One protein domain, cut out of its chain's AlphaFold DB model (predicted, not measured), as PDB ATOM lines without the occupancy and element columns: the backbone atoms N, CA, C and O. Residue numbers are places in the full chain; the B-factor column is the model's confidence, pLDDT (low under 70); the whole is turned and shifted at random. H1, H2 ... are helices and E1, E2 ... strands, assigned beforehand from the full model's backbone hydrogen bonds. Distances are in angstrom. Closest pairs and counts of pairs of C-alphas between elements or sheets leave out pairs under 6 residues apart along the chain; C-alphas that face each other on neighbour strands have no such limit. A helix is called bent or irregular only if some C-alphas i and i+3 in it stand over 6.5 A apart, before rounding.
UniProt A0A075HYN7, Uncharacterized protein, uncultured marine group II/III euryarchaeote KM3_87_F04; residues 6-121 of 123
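AT A GLANCE: This is residues 6 to 121 of the 123 residues of an uncharacterized protein of uncultured marine group II/III euryarchaeote KM3_87_F04 (UniProt A0A075HYN7). A small sheet of four parallel strands makes the core, with H3 over one face, H2 over part of the opposite face and H1 at the side near H2. From the end of E4, H4 crosses the first part of H3 and leads away from the sheet to little H5 at the far end of the domain. The printed part has 116 residues, with named elements in the order E1 H1 E2 H2 E3 H3 E4 H4 H5; the sheet runs E3 E2 E1 E4, and the class is mixed, helices and strands. The whole is compact, with a radius of gyration of the C-alphas of 14.2 A and spans of 42 by 35 by 24 A.

IN THESE COORDINATES: Find C-alpha 6 at (217.210, 291.072, 277.862), where strand E1, residues 6 to 9, begins. Helix H1 follows at residues 17 to 28, 16.6 A long; it is irregular, with C-alphas 20 and 23 7.2 A apart. Next come strand E2, residues 36 to 39, helix H2, residues 52 to 61, and strand E3, residues 68 to 70. Helix H3, residues 74 to 87, begins at C-alpha 74 (209.453, 284.597, 288.485) and is 19.5 A long. Strand E4, residues 91 to 95, measures 12.8 A; helix H4, residues 98 to 112, measures 21.1 A. Helix H5, residues 116 to 120, ends at C-alpha 120 (221.067, 268.482, 283.152).

HOW THE PARTS SIT: Start at E1, an inner strand. Beside E4, look for N 8 and O 93, 2.8 A apart; beside E2, N 38 and O 7, 2.7 A. E3 and E2 pair through N 69 and O 37, 2.8 A. E1, H1, E2 and E2, H2, E3 are strand-helix-strand units, parallel neighbour strands with a helix between; E3, H3, E4 is a split one, with E2 and E1 between its strands. The three crossovers are right-handed. H3 and H2 lie on opposite faces, giving three layers, helices on both faces of a sheet. H3 runs along the strands over E2 and E1 at a height over the sheet of 7.6 A; C-alphas 6 and 85 are the closest of E1 and H3, 5.5 A. H2's height over the sheet is 9.8 A. H1 and H2 only just touch, with 3 pairs of C-alphas within 8 A, closest at Val 25 and Met 59, 6.9 A. H4 only grazes the sheet with residues 100 to 104; H3 touches it with residues 74 to 78 alone, about perpendicular at 79 degrees, the closest C-alphas being those of Glu 75 and Leu 104, 6.4 A. H5 is close to H4 but not clearly touching, with C-alphas 109 and 116 closest, 6.2 A. Every O i to N i+4 pair is within hydrogen-bond range in H2, H3, H4 and H5; in H1 6 of 8 are.

THE WHOLE: The C-alphas of Ser 61 and Asp 118 are the two farthest apart, 42.6 A. The printed part has no cut; the link from E2 to H2, residues 40 to 51, is long. The mean pLDDT of the printed part is 94.1, and no printed residue is under 70.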
ATOM      1  N   VAL A   6     218.188 290.645 276.853       97.62
ATOM      2  CA  VAL A   6     217.210 291.072 277.862       97.62
ATOM      3  C   VAL A   6     217.608 290.445 279.191       97.62
ATOM      4  O   VAL A   6     217.822 289.236 279.271       97.62
ATOM      5  N   VAL A   7     217.725 291.259 280.236       97.62
ATOM      6  CA  VAL A   7     218.151 290.790 281.559       97.62
ATOM      7  C   VAL A   7     216.931 290.487 282.414       97.62
ATOM      8  O   VAL A   7     216.149 291.390 282.688       97.62
ATOM      9  N   LEU A   8     216.793 289.251 282.887       98.69
ATOM     10  CA  LEU A   8     215.910 288.892 283.993       98.69
ATOM     11  C   LEU A   8     216.733 288.855 285.284       98.69
ATOM     12  O   LEU A   8     217.614 288.007 285.443       98.69
ATOM     13  N   LEU A   9     216.456 289.782 286.199       98.12
ATOM     14  CA  LEU A   9     217.194 289.941 287.447       98.12
ATOM     15  C   LEU A   9     216.275 289.765 288.658       98.12
ATOM     16  O   LEU A   9     215.300 290.490 288.834       98.12
ATOM     17  N   GLY A  10     216.659 288.856 289.545       97.75
ATOM     18  CA  GLY A  10     216.072 288.717 290.873       97.75
ATOM     19  C   GLY A  10     217.124 288.227 291.856       97.75
ATOM     20  O   GLY A  10     217.972 287.402 291.511       97.75
ATOM     21  N   MET A  11     217.114 288.749 293.080       95.62
ATOM     22  CA  MET A  11     218.123 288.395 294.080       95.62
ATOM     23  C   MET A  11     217.567 288.316 295.496       95.62
ATOM     24  O   MET A  11     216.605 288.990 295.848       95.62
ATOM     25  N   SER A  12     218.201 287.486 296.323       94.38
ATOM     26  CA  SER A  12     217.959 287.452 297.766       94.38
ATOM     27  C   SER A  12     218.699 288.593 298.462       94.38
ATOM     28  O   SER A  12     219.764 289.018 298.002       94.38
ATOM     29  N   ARG A  13     218.183 289.056 299.606       93.31
ATOM     30  CA  ARG A  13     218.844 290.092 300.409       93.31
ATOM     31  C   ARG A  13     220.285 289.711 300.748       93.31
ATOM     32  O   ARG A  13     220.574 288.584 301.167       93.31
ATOM     33  N   LYS A  14     221.169 290.704 300.640       90.56
ATOM     34  CA  LYS A  14     222.561 290.670 301.103       90.56
ATOM     35  C   LYS A  14     222.822 291.848 302.041       90.56
ATOM     36  O   LYS A  14     222.037 292.789 302.072       90.56
ATOM     37  N   ALA A  15     223.912 291.774 302.806       90.19
ATOM     38  CA  ALA A  15     224.261 292.788 303.806       90.19
ATOM     39  C   ALA A  15     224.417 294.195 303.202       90.19
ATOM     40  O   ALA A  15     223.981 295.167 303.808       90.19
ATOM     41  N   ASP A  16     224.985 294.282 301.997       93.75
ATOM     42  CA  ASP A  16     225.082 295.517 301.221       93.75
ATOM     43  C   ASP A  16     224.559 295.270 299.798       93.75
ATOM     44  O   ASP A  16     225.227 294.665 298.951       93.75
ATOM     45  N   LEU A  17     223.319 295.700 299.554       93.38
ATOM     46  CA  LEU A  17     222.655 295.557 298.260       93.38
ATOM     47  C   LEU A  17     223.341 296.399 297.174       93.38
ATOM     48  O   LEU A  17     223.476 295.942 296.041       93.38
ATOM     49  N   LYS A  18     223.829 297.595 297.520       94.81
ATOM     50  CA  LYS A  18     224.470 298.503 296.567       94.81
ATOM     51  C   LYS A  18     225.811 297.941 296.103       94.81
ATOM     52  O   LYS A  18     226.040 297.853 294.900       94.81
ATOM     53  N   ALA A  19     226.651 297.488 297.033       95.31
ATOM     54  CA  ALA A  19     227.911 296.821 296.700       95.31
ATOM     55  C   ALA A  19     227.678 295.532 295.894       95.31
ATOM     56  O   ALA A  19     228.432 295.210 294.982       95.31
ATOM     57  N   THR A  20     226.591 294.807 296.180       93.81
ATOM     58  CA  THR A  20     226.214 293.611 295.410       93.81
ATOM     59  C   THR A  20     225.837 293.940 293.964       93.81
ATOM     60  O   THR A  20     226.123 293.151 293.064       93.81
ATOM     61  N   LEU A  21     225.178 295.078 293.738       94.69
ATOM     62  CA  LEU A  21     224.703 295.507 292.423       94.69
ATOM     63  C   LEU A  21     225.758 296.247 291.598       94.69
ATOM     64  O   LEU A  21     225.597 296.338 290.386       94.69
ATOM     65  N   GLU A  22     226.833 296.749 292.203       94.75
ATOM     66  CA  GLU A  22     227.860 297.537 291.509       94.75
ATOM     67  C   GLU A  22     228.418 296.861 290.239       94.75
ATOM     68  O   GLU A  22     228.451 297.525 289.196       94.75
ATOM     69  N   PRO A  23     228.766 295.556 290.233       92.00
ATOM     70  CA  PRO A  23     229.256 294.893 289.024       92.00
ATOM     71  C   PRO A  23     228.176 294.790 287.942       92.00
ATOM     72  O   PRO A  23     228.456 294.933 286.755       92.00
ATOM     73  N   VAL A  24     226.926 294.568 288.358       91.19
ATOM     74  CA  VAL A  24     225.772 294.455 287.460       91.19
ATOM     75  C   VAL A  24     225.494 295.806 286.802       91.19
ATOM     76  O   VAL A  24     225.374 295.886 285.585       91.19
ATOM     77  N   VAL A  25     225.451 296.883 287.589       92.00
ATOM     78  CA  VAL A  25     225.214 298.248 287.097       92.00
ATOM     79  C   VAL A  25     226.349 298.729 286.193       92.00
ATOM     80  O   VAL A  25     226.091 299.364 285.171       92.00
ATOM     81  N   SER A  26     227.597 298.393 286.523       91.44
ATOM     82  CA  SER A  26     228.749 298.719 285.675       91.44
ATOM     83  C   SER A  26     228.605 298.093 284.284       91.44
ATOM     84  O   SER A  26     228.794 298.783 283.286       91.44
ATOM     85  N   ALA A  27     228.142 296.842 284.205       89.00
ATOM     86  CA  ALA A  27     227.886 296.167 282.933       89.00
ATOM     87  C   ALA A  27     226.766 296.834 282.104       89.00
ATOM     88  O   ALA A  27     226.835 296.840 280.877       89.00
ATOM     89  N   PHE A  28     225.765 297.453 282.742       88.69
ATOM     90  CA  PHE A  28     224.732 298.249 282.053       88.69
ATOM     91  C   PHE A  28     225.248 299.567 281.459       88.69
ATOM     92  O   PHE A  28     224.546 300.183 280.657       88.69
ATOM     93  N   SER A  29     226.441 300.014 281.856       82.56
ATOM     94  CA  SER A  29     227.068 301.230 281.326       82.56
ATOM     95  C   SER A  29     227.897 300.962 280.061       82.56
ATOM     96  O   SER A  29     228.270 301.899 279.355       82.56
ATOM     97  N   GLU A  30     228.175 299.695 279.747       74.00
ATOM     98  CA  GLU A  30     228.983 299.271 278.600       74.00
ATOM     99  C   GLU A  30     228.130 299.116 277.324       74.00
ATOM    100  O   GLU A  30     227.925 298.021 276.797       74.00
ATOM    101  N   GLY A  31     227.634 300.244 276.806       71.12
ATOM    102  CA  GLY A  31     226.911 300.317 275.530       71.12
ATOM    103  C   GLY A  31     225.519 299.670 275.537       71.12
ATOM    104  O   GLY A  31     224.911 299.453 276.583       71.12
ATOM    105  N   ASP A  32     225.006 299.344 274.347       81.19
ATOM    106  CA  ASP A  32     223.625 298.865 274.146       81.19
ATOM    107  C   ASP A  32     223.458 297.345 274.336       81.19
ATOM    108  O   ASP A  32     222.505 296.739 273.844       81.19
ATOM    109  N   ARG A  33     224.388 296.694 275.049       90.25
ATOM    110  CA  ARG A  33     224.391 295.231 275.229       90.25
ATOM    111  C   ARG A  33     223.143 294.720 275.950       90.25
ATOM    112  O   ARG A  33     222.681 293.619 275.665       90.25
ATOM    113  N   PHE A  34     222.606 295.510 276.872       94.06
ATOM    114  CA  PHE A  34     221.447 295.140 277.678       94.06
ATOM    115  C   PHE A  34     220.299 296.116 277.414       94.06
ATOM    116  O   PHE A  34     220.132 297.078 278.158       94.06
ATOM    117  N   PRO A  35     219.513 295.923 276.341       93.81
ATOM    118  CA  PRO A  35     218.501 296.894 275.925       93.81
ATOM    119  C   PRO A  35     217.283 296.969 276.854       93.81
ATOM    120  O   PRO A  35     216.585 297.980 276.843       93.81
ATOM    121  N   ARG A  36     216.982 295.915 277.630       95.94
ATOM    122  CA  ARG A  36     215.820 295.858 278.538       95.94
ATOM    123  C   ARG A  36     216.133 295.055 279.800       95.94
ATOM    124  O   ARG A  36     216.925 294.111 279.758       95.94
ATOM    125  N   VAL A  37     215.458 295.402 280.894       97.38
ATOM    126  CA  VAL A  37     215.539 294.705 282.184       97.38
ATOM    127  C   VAL A  37     214.146 294.272 282.626       97.38
ATOM    128  O   VAL A  37     213.186 295.032 282.516       97.38
ATOM    129  N   VAL A  38     214.031 293.063 283.156       98.69
ATOM    130  CA  VAL A  38     212.859 292.554 283.865       98.69
ATOM    131  C   VAL A  38     213.294 292.208 285.283       98.69
ATOM    132  O   VAL A  38     214.253 291.461 285.473       98.69
ATOM    133  N   LEU A  39     212.617 292.773 286.278       98.62
ATOM    134  CA  LEU A  39     212.883 292.506 287.689       98.62
ATOM    135  C   LEU A  39     211.853 291.539 288.250       98.62
ATOM    136  O   LEU A  39     210.666 291.696 287.965       98.62
ATOM    137  N   THR A  40     212.317 290.598 289.074       98.75
ATOM    138  CA  THR A  40     211.479 289.596 289.742       98.75
ATOM    139  C   THR A  40     211.962 289.258 291.148       98.75
ATOM    140  O   THR A  40     213.096 289.553 291.525       98.75
ATOM    141  N   GLU A  41     211.106 288.589 291.918       98.38
ATOM    142  CA  GLU A  41     211.415 288.065 293.245       98.38
ATOM    143  C   GLU A  41     211.592 286.535 293.180       98.38
ATOM    144  O   GLU A  41     210.667 285.837 292.767       98.38
ATOM    145  N   PRO A  42     212.765 285.980 293.549       96.88
ATOM    146  CA  PRO A  42     212.921 284.532 293.694       96.88
ATOM    147  C   PRO A  42     211.949 283.983 294.748       96.88
ATOM    148  O   PRO A  42     211.736 284.620 295.784       96.88
ATOM    149  N   LYS A  43     211.385 282.796 294.509       94.88
ATOM    150  CA  LYS A  43     210.485 282.103 295.443       94.88
ATOM    151  C   LYS A  43     211.256 281.409 296.554       94.88
ATOM    152  O   LYS A  43     210.794 281.375 297.695       94.88
ATOM    153  N   SER A  44     212.417 280.852 296.220       89.88
ATOM    154  CA  SER A  44     213.273 280.136 297.159       89.88
ATOM    155  C   SER A  44     214.527 280.936 297.534       89.88
ATOM    156  O   SER A  44     214.907 281.925 296.899       89.88
ATOM    157  N   GLY A  45     215.178 280.543 298.633       88.50
ATOM    158  CA  GLY A  45     216.413 281.178 299.086       88.50
ATOM    159  C   GLY A  45     216.695 281.009 300.571       88.50
ATOM    160  O   GLY A  45     215.815 280.691 301.364       88.50
ATOM    161  N   ARG A  46     217.952 281.257 300.964       88.38
ATOM    162  CA  ARG A  46     218.336 281.317 302.391       88.38
ATOM    163  C   ARG A  46     217.867 282.599 303.072       88.38
ATOM    164  O   ARG A  46     217.610 282.596 304.268       88.38
ATOM    165  N   ASN A  47     217.792 283.679 302.297       92.69
ATOM    166  CA  ASN A  47     217.311 284.983 302.725       92.69
ATOM    167  C   ASN A  47     216.080 285.357 301.890       92.69
ATOM    168  O   ASN A  47     215.997 284.923 300.736       92.69
ATOM    169  N   PRO A  48     215.184 286.209 302.418       94.06
ATOM    170  CA  PRO A  48     214.077 286.759 301.643       94.06
ATOM    171  C   PRO A  48     214.554 287.425 300.349       94.06
ATOM    172  O   PRO A  48     215.659 287.982 300.304       94.06
ATOM    173  N   ALA A  49     213.711 287.405 299.318       97.06
ATOM    174  CA  ALA A  49     213.920 288.195 298.111       97.06
ATOM    175  C   ALA A  49     214.061 289.691 298.445       97.06
ATOM    176  O   ALA A  49     213.434 290.207 299.377       97.06
ATOM    177  N   VAL A  50     214.901 290.393 297.684       97.69
ATOM    178  CA  VAL A  50     214.816 291.854 297.578       97.69
ATOM    179  C   VAL A  50     213.540 292.155 296.803       97.69
ATOM    180  O   VAL A  50     213.326 291.559 295.749       97.69
ATOM    181  N   SER A  51     212.696 293.052 297.314       97.81
ATOM    182  CA  SER A  51     211.471 293.411 296.593       97.81
ATOM    183  C   SER A  51     211.806 294.060 295.249       97.81
ATOM    184  O   SER A  51     212.789 294.797 295.145       97.81
ATOM    185  N   VAL A  52     210.983 293.830 294.227       98.00
ATOM    186  CA  VAL A  52     211.173 294.459 292.907       98.00
ATOM    187  C   VAL A  52     211.206 295.989 292.976       98.00
ATOM    188  O   VAL A  52     211.941 296.616 292.217       98.00
ATOM    189  N   ASP A  53     210.455 296.584 293.908       97.12
ATOM    190  CA  ASP A  53     210.395 298.032 294.110       97.12
ATOM    191  C   ASP A  53     211.736 298.564 294.652       97.12
ATOM    192  O   ASP A  53     212.323 299.476 294.067       97.12
ATOM    193  N   GLU A  54     212.270 297.927 295.701       97.31
ATOM    194  CA  GLU A  54     213.591 298.236 296.274       97.31
ATOM    195  C   GLU A  54     214.711 298.023 295.247       97.31
ATOM    196  O   GLU A  54     215.576 298.881 295.072       97.31
ATOM    197  N   LEU A  55     214.683 296.900 294.523       97.12
ATOM    198  CA  LEU A  55     215.684 296.579 293.508       97.12
ATOM    199  C   LEU A  55     215.681 297.613 292.371       97.12
ATOM    200  O   LEU A  55     216.742 298.101 291.975       97.12
ATOM    201  N   SER A  56     214.494 297.987 291.888       96.94
ATOM    202  CA  SER A  56     214.312 299.003 290.847       96.94
ATOM    203  C   SER A  56     214.815 300.374 291.294       96.94
ATOM    204  O   SER A  56     215.542 301.046 290.555       96.94
ATOM    205  N   GLU A  57     214.477 300.782 292.520       96.94
ATOM    206  CA  GLU A  57     214.921 302.048 293.100       96.94
ATOM    207  C   GLU A  57     216.445 302.103 293.225       96.94
ATOM    208  O   GLU A  57     217.066 303.063 292.752       96.94
ATOM    209  N   VAL A  58     217.065 301.060 293.785       96.75
ATOM    210  CA  VAL A  58     218.520 301.005 293.952       96.75
ATOM    211  C   VAL A  58     219.217 301.027 292.595       96.75
ATOM    212  O   VAL A  58     220.094 301.868 292.391       96.75
ATOM    213  N   MET A  59     218.794 300.206 291.629       95.88
ATOM    214  CA  MET A  59     219.383 300.203 290.284       95.88
ATOM    215  C   MET A  59     219.265 301.566 289.591       95.88
ATOM    216  O   MET A  59     220.253 302.062 289.042       95.88
ATOM    217  N   ARG A  60     218.100 302.229 289.671       95.25
ATOM    218  CA  ARG A  60     217.927 303.598 289.151       95.25
ATOM    219  C   ARG A  60     218.844 304.595 289.847       95.25
ATOM    220  O   ARG A  60     219.444 305.432 289.173       95.25
ATOM    221  N   SER A  61     218.954 304.524 291.174       96.50
ATOM    222  CA  SER A  61     219.815 305.417 291.961       96.50
ATOM    223  C   SER A  61     221.297 305.263 291.604       96.50
ATOM    224  O   SER A  61     222.063 306.219 291.708       96.50
ATOM    225  N   MET A  62     221.689 304.074 291.138       95.38
ATOM    226  CA  MET A  62     223.045 303.752 290.699       95.38
ATOM    227  C   MET A  62     223.303 304.070 289.220       95.38
ATOM    228  O   MET A  62     224.435 303.937 288.770       95.38
ATOM    229  N   GLY A  63     222.294 304.526 288.472       93.12
ATOM    230  CA  GLY A  63     222.467 305.026 287.108       93.12
ATOM    231  C   GLY A  63     221.953 304.119 285.992       93.12
ATOM    232  O   GLY A  63     222.112 304.494 284.835       93.12
ATOM    233  N   VAL A  64     221.291 302.996 286.295       93.75
ATOM    234  CA  VAL A  64     220.613 302.172 285.273       93.75
ATOM    235  C   VAL A  64     219.487 302.988 284.625       93.75
ATOM    236  O   VAL A  64     218.639 303.556 285.321       93.75
ATOM    237  N   ARG A  65     219.494 303.075 283.288       91.81
ATOM    238  CA  ARG A  65     218.533 303.866 282.483       91.81
ATOM    239  C   ARG A  65     217.700 303.031 281.519       91.81
ATOM    240  O   ARG A  65     216.778 303.561 280.904       91.81
ATOM    241  N   GLN A  66     218.034 301.757 281.383       93.19
ATOM    242  CA  GLN A  66     217.345 300.802 280.538       93.19
ATOM    243  C   GLN A  66     215.854 300.746 280.909       93.19
ATOM    244  O   GLN A  66     215.519 300.852 282.092       93.19
ATOM    245  N   PRO A  67     214.950 300.563 279.932       94.88
ATOM    246  CA  PRO A  67     213.559 300.240 280.214       94.88
ATOM    247  C   PRO A  67     213.458 299.028 281.148       94.88
ATOM    248  O   PRO A  67     213.967 297.949 280.829       94.88
ATOM    249  N   THR A  68     212.792 299.223 282.288       96.44
ATOM    250  CA  THR A  68     212.634 298.210 283.337       96.44
ATOM    251  C   THR A  68     211.172 297.798 283.466       96.44
ATOM    252  O   THR A  68     210.313 298.625 283.771       96.44
ATOM    253  N   THR A  69     210.902 296.510 283.282       97.94
ATOM    254  CA  THR A  69     209.612 295.870 283.561       97.94
ATOM    255  C   THR A  69     209.645 295.238 284.949       97.94
ATOM    256  O   THR A  69     210.646 294.636 285.335       97.94
ATOM    257  N   ILE A  70     208.550 295.353 285.697       97.94
ATOM    258  CA  ILE A  70     208.408 294.782 287.039       97.94
ATOM    259  C   ILE A  70     207.348 293.679 287.003       97.94
ATOM    260  O   ILE A  70     206.202 293.942 286.645       97.94
ATOM    261  N   GLU A  71     207.722 292.467 287.405       98.44
ATOM    262  CA  GLU A  71     206.808 291.343 287.616       98.44
ATOM    263  C   GLU A  71     207.341 290.506 288.780       98.44
ATOM    264  O   GLU A  71     208.454 290.001 288.724       98.44
ATOM    265  N   LYS A  72     206.567 290.383 289.861       98.25
ATOM    266  CA  LYS A  72     207.037 289.737 291.096       98.25
ATOM    267  C   LYS A  72     207.164 288.228 290.943       98.25
ATOM    268  O   LYS A  72     208.043 287.638 291.562       98.25
ATOM    269  N   ALA A  73     206.279 287.608 290.162       98.06
ATOM    270  CA  ALA A  73     206.259 286.162 290.000       98.06
ATOM    271  C   ALA A  73     207.314 285.718 288.968       98.06
ATOM    272  O   ALA A  73     207.175 286.068 287.792       98.06
ATOM    273  N   PRO A  74     208.322 284.913 289.355       97.94
ATOM    274  CA  PRO A  74     209.453 284.597 288.485       97.94
ATOM    275  C   PRO A  74     209.049 283.873 287.206       97.94
ATOM    276  O   PRO A  74     209.603 284.173 286.155       97.94
ATOM    277  N   GLU A  75     208.029 283.017 287.239       97.88
ATOM    278  CA  GLU A  75     207.542 282.329 286.037       97.88
ATOM    279  C   GLU A  75     206.960 283.320 285.032       97.88
ATOM    280  O   GLU A  75     207.266 283.277 283.842       97.88
ATOM    281  N   ARG A  76     206.145 284.264 285.514       98.31
ATOM    282  CA  ARG A  76     205.554 285.299 284.661       98.31
ATOM    283  C   ARG A  76     206.632 286.242 284.140       98.31
ATOM    284  O   ARG A  76     206.615 286.580 282.960       98.31
ATOM    285  N   ALA A  77     207.581 286.624 284.991       98.56
ATOM    286  CA  ALA A  77     208.707 287.464 284.607       98.56
ATOM    287  C   ALA A  77     209.582 286.779 283.548       98.56
ATOM    288  O   ALA A  77     210.023 287.437 282.608       98.56
ATOM    289  N   PHE A  78     209.777 285.464 283.651       98.44
ATOM    290  CA  PHE A  78     210.494 284.655 282.670       98.44
ATOM    291  C   PHE A  78     209.782 284.600 281.319       98.44
ATOM    292  O   PHE A  78     210.409 284.885 280.298       98.44
ATOM    293  N   GLU A  79     208.469 284.344 281.294       98.19
ATOM    294  CA  GLU A  79     207.694 284.394 280.048       98.19
ATOM    295  C   GLU A  79     207.739 285.792 279.411       98.19
ATOM    296  O   GLU A  79     207.950 285.921 278.202       98.19
ATOM    297  N   MET A  80     207.600 286.853 280.216       98.38
ATOM    298  CA  MET A  80     207.678 288.237 279.737       98.38
ATOM    299  C   MET A  80     209.067 288.572 279.189       98.38
ATOM    300  O   MET A  80     209.173 289.101 278.084       98.38
ATOM    301  N   ALA A  81     210.134 288.243 279.918       98.44
ATOM    302  CA  ALA A  81     211.507 288.492 279.491       98.44
ATOM    303  C   ALA A  81     211.851 287.707 278.217       98.44
ATOM    304  O   ALA A  81     212.445 288.262 277.296       98.44
ATOM    305  N   GLY A  82     211.409 286.449 278.118       98.00
ATOM    306  CA  GLY A  82     211.558 285.635 276.916       98.00
ATOM    307  C   GLY A  82     210.751 286.163 275.726       98.00
ATOM    308  O   GLY A  82     211.197 286.045 274.586       98.00
ATOM    309  N   GLY A  83     209.572 286.746 275.954       98.19
ATOM    310  CA  GLY A  83     208.807 287.440 274.915       98.19
ATOM    311  C   GLY A  83     209.537 288.683 274.404       98.19
ATOM    312  O   GLY A  83     209.721 288.836 273.199       98.19
ATOM    313  N   LEU A  84     210.033 289.514 275.325       97.88
ATOM    314  CA  LEU A  84     210.815 290.713 275.012       97.88
ATOM    315  C   LEU A  84     212.109 290.390 274.261       97.88
ATOM    316  O   LEU A  84     212.467 291.114 273.340       97.88
ATOM    317  N   ALA A  85     212.804 289.318 274.647       97.69
ATOM    318  CA  ALA A  85     214.028 288.877 273.986       97.69
ATOM    319  C   ALA A  85     213.758 288.488 272.524       97.69
ATOM    320  O   ALA A  85     214.438 288.971 271.623       97.69
ATOM    321  N   ARG A  86     212.698 287.708 272.272       97.38
ATOM    322  CA  ARG A  86     212.280 287.324 270.912       97.38
ATOM    323  C   ARG A  86     211.824 288.515 270.066       97.38
ATOM    324  O   ARG A  86     212.099 288.534 268.874       97.38
ATOM    325  N   GLU A  87     211.145 289.497 270.665       96.88
ATOM    326  CA  GLU A  87     210.683 290.718 269.976       96.88
ATOM    327  C   GLU A  87     211.842 291.506 269.349       96.88
ATOM    328  O   GLU A  87     211.678 292.097 268.283       96.88
ATOM    329  N   ILE A  88     213.006 291.514 270.005       94.56
ATOM    330  CA  ILE A  88     214.160 292.336 269.614       94.56
ATOM    331  C   ILE A  88     215.354 291.518 269.098       94.56
ATOM    332  O   ILE A  88     216.448 292.067 269.001       94.56
ATOM    333  N   ASP A  89     215.152 290.231 268.791       95.19
ATOM    334  CA  ASP A  89     216.205 289.294 268.360       95.19
ATOM    335  C   ASP A  89     217.418 289.268 269.320       95.19
ATOM    336  O   ASP A  89     218.580 289.365 268.928       95.19
ATOM    337  N   ALA A  90     217.124 289.201 270.623       95.38
ATOM    338  CA  ALA A  90     218.098 289.164 271.710       95.38
ATOM    339  C   ALA A  90     218.083 287.827 272.459       95.38
ATOM    340  O   ALA A  90     217.104 287.079 272.458       95.38
ATOM    341  N   GLU A  91     219.168 287.567 273.178       96.88
ATOM    342  CA  GLU A  91     219.253 286.480 274.150       96.88
ATOM    343  C   GLU A  91     218.511 286.843 275.451       96.88
ATOM    344  O   GLU A  91     218.261 288.015 275.749       96.88
ATOM    345  N   LEU A  92     218.178 285.835 276.262       97.44
ATOM    346  CA  LEU A  92     217.667 286.024 277.620       97.44
ATOM    347  C   LEU A  92     218.771 285.698 278.630       97.44
ATOM    348  O   LEU A  92     219.220 284.558 278.716       97.44
ATOM    349  N   LEU A  93     219.177 286.691 279.421       96.69
ATOM    350  CA  LEU A  93     220.152 286.530 280.496       96.69
ATOM    351  C   LEU A  93     219.440 286.496 281.851       96.69
ATOM    352  O   LEU A  93     218.926 287.516 282.304       96.69
ATOM    353  N   VAL A  94     219.447 285.341 282.518       97.75
ATOM    354  CA  VAL A  94     218.875 285.165 283.863       97.75
ATOM    355  C   VAL A  94     219.985 285.217 284.910       97.75
ATOM    356  O   VAL A  94     220.885 284.378 284.900       97.75
ATOM    357  N   ILE A  95     219.940 286.196 285.816       95.69
ATOM    358  CA  ILE A  95     220.999 286.428 286.812       95.69
ATOM    359  C   ILE A  95     220.452 286.903 288.167       95.69
ATOM    360  O   ILE A  95     219.276 287.219 288.329       95.69
ATOM    361  N   GLY A  96     221.347 286.990 289.156       93.81
ATOM    362  CA  GLY A  96     221.097 287.601 290.468       93.81
ATOM    363  C   GLY A  96     220.961 286.600 291.613       93.81
ATOM    364  O   GLY A  96     221.404 286.884 292.728       93.81
ATOM    365  N   SER A  97     220.436 285.403 291.345       94.44
ATOM    366  CA  SER A  97     220.301 284.346 292.345       94.44
ATOM    367  C   SER A  97     220.347 282.961 291.714       94.44
ATOM    368  O   SER A  97     219.647 282.693 290.745       94.44
ATOM    369  N   VAL A  98     221.110 282.048 292.322       94.50
ATOM    370  CA  VAL A  98     221.048 280.616 291.978       94.50
ATOM    371  C   VAL A  98     219.678 280.017 292.296       94.50
ATOM    372  O   VAL A  98     219.247 279.096 291.617       94.50
ATOM    373  N   TYR A  99     218.974 280.573 293.288       95.94
ATOM    374  CA  TYR A  99     217.615 280.163 293.629       95.94
ATOM    375  C   TYR A  99     216.613 280.596 292.561       95.94
ATOM    376  O   TYR A  99     215.752 279.808 292.216       95.94
ATOM    377  N   LEU A 100     216.793 281.776 291.950       97.25
ATOM    378  CA  LEU A 100     215.975 282.183 290.802       97.25
ATOM    379  C   LEU A 100     216.133 281.202 289.639       97.25
ATOM    380  O   LEU A 100     215.151 280.786 289.043       97.25
ATOM    381  N   VAL A 101     217.376 280.837 289.318       95.88
ATOM    382  CA  VAL A 101     217.647 279.862 288.254       95.88
ATOM    383  C   VAL A 101     217.019 278.510 288.596       95.88
ATOM    384  O   VAL A 101     216.399 277.905 287.730       95.88
ATOM    385  N   GLY A 102     217.122 278.065 289.852       94.50
ATOM    386  CA  GLY A 102     216.466 276.848 290.335       94.50
ATOM    387  C   GLY A 102     214.942 276.886 290.193       94.50
ATOM    388  O   GLY A 102     214.383 275.980 289.583       94.50
ATOM    389  N   ASP A 103     214.295 277.953 290.673       95.31
ATOM    390  CA  ASP A 103     212.839 278.149 290.589       95.31
ATOM    391  C   ASP A 103     212.351 278.079 289.128       95.31
ATOM    392  O   ASP A 103     211.313 277.497 288.820       95.31
ATOM    393  N   LEU A 104     213.121 278.659 288.200       96.44
ATOM    394  CA  LEU A 104     212.791 278.666 286.776       96.44
ATOM    395  C   LEU A 104     213.051 277.324 286.088       96.44
ATOM    396  O   LEU A 104     212.290 276.950 285.199       96.44
ATOM    397  N   LEU A 105     214.100 276.600 286.481       94.25
ATOM    398  CA  LEU A 105     214.350 275.246 285.983       94.25
ATOM    399  C   LEU A 105     213.222 274.300 286.398       94.25
ATOM    400  O   LEU A 105     212.702 273.582 285.548       94.25
ATOM    401  N   GLU A 106     212.809 274.347 287.666       92.81
ATOM    402  CA  GLU A 106     211.662 273.586 288.174       92.81
ATOM    403  C   GLU A 106     210.399 273.911 287.366       92.81
ATOM    404  O   GLU A 106     209.780 273.011 286.799       92.81
ATOM    405  N   TYR A 107     210.094 275.200 287.186       95.06
ATOM    406  CA  TYR A 107     208.967 275.642 286.365       95.06
ATOM    407  C   TYR A 107     209.007 275.100 284.926       95.06
ATOM    408  O   TYR A 107     207.985 274.648 284.406       95.06
ATOM    409  N   VAL A 108     210.163 275.158 284.258       94.44
ATOM    410  CA  VAL A 108     210.310 274.695 282.868       94.44
ATOM    411  C   VAL A 108     210.107 273.186 282.767       94.44
ATOM    412  O   VAL A 108     209.408 272.733 281.857       94.44
ATOM    413  N   VAL A 109     210.679 272.423 283.699       94.19
ATOM    414  CA  VAL A 109     210.545 270.963 283.751       94.19
ATOM    415  C   VAL A 109     209.089 270.564 283.964       94.19
ATOM    416  O   VAL A 109     208.547 269.792 283.173       94.19
ATOM    417  N   GLU A 110     208.425 271.152 284.962       92.81
ATOM    418  CA  GLU A 110     207.022 270.861 285.268       92.81
ATOM    419  C   GLU A 110     206.086 271.246 284.118       92.81
ATOM    420  O   GLU A 110     205.222 270.462 283.721       92.81
ATOM    421  N   ARG A 111     206.264 272.444 283.546       93.31
ATOM    422  CA  ARG A 111     205.419 272.944 282.453       93.31
ATOM    423  C   ARG A 111     205.499 272.060 281.213       93.31
ATOM    424  O   ARG A 111     204.487 271.872 280.539       93.31
ATOM    425  N   ASN A 112     206.696 271.586 280.884       92.25
ATOM    426  CA  ASN A 112     206.954 270.870 279.640       92.25
ATOM    427  C   ASN A 112     206.905 269.344 279.807       92.25
ATOM    428  O   ASN A 112     207.037 268.635 278.812       92.25
ATOM    429  N   GLY A 113     206.694 268.842 281.028       91.88
ATOM    430  CA  GLY A 113     206.697 267.407 281.321       91.88
ATOM    431  C   GLY A 113     208.052 266.756 281.036       91.88
ATOM    432  O   GLY A 113     208.091 265.657 280.488       91.88
ATOM    433  N   LEU A 114     209.140 267.469 281.336       91.44
ATOM    434  CA  LEU A 114     210.510 266.991 281.136       91.44
ATOM    435  C   LEU A 114     210.991 266.213 282.365       91.44
ATOM    436  O   LEU A 114     210.433 266.339 283.454       91.44
ATOM    437  N   GLU A 115     212.072 265.458 282.202       89.69
ATOM    438  CA  GLU A 115     212.802 264.842 283.310       89.69
ATOM    439  C   GLU A 115     214.070 265.655 283.583       89.69
ATOM    440  O   GLU A 115     214.982 265.701 282.760       89.69
ATOM    441  N   LEU A 116     214.150 266.307 284.752       85.25
ATOM    442  CA  LEU A 116     215.250 267.230 285.081       85.25
ATOM    443  C   LEU A 116     216.635 266.577 284.950       85.25
ATOM    444  O   LEU A 116     217.597 267.241 284.569       85.25
ATOM    445  N   TRP A 117     216.746 265.290 285.288       87.25
ATOM    446  CA  TRP A 117     218.007 264.562 285.167       87.25
ATOM    447  C   TRP A 117     218.503 264.505 283.727       87.25
ATOM    448  O   TRP A 117     219.691 264.726 283.507       87.25
ATOM    449  N   ASP A 118     217.610 264.264 282.771       87.88
ATOM    450  CA  ASP A 118     217.964 264.179 281.357       87.88
ATOM    451  C   ASP A 118     218.396 265.554 280.825       87.88
ATOM    452  O   ASP A 118     219.402 265.660 280.131       87.88
ATOM    453  N   GLU A 119     217.716 266.625 281.245       84.88
ATOM    454  CA  GLU A 119     218.019 268.002 280.821       84.88
ATOM    455  C   GLU A 119     219.344 268.554 281.381       84.88
ATOM    456  O   GLU A 119     219.943 269.463 280.803       84.88
ATOM    457  N   LEU A 120     219.815 268.041 282.522       83.44
ATOM    458  CA  LEU A 120     221.067 268.482 283.152       83.44
ATOM    459  C   LEU A 120     222.294 267.671 282.713       83.44
ATOM    460  O   LEU A 120     223.424 268.075 283.017       83.44
ATOM    461  N   MET A 121     222.114 266.535 282.035       81.75
ATOM    462  CA  MET A 121     223.240 265.742 281.550       81.75
ATOM    463  C   MET A 121     223.819 266.336 280.264       81.75
ATOM    464  O   MET A 121     223.130 266.545 279.273       81.75
TER     465      MET A 121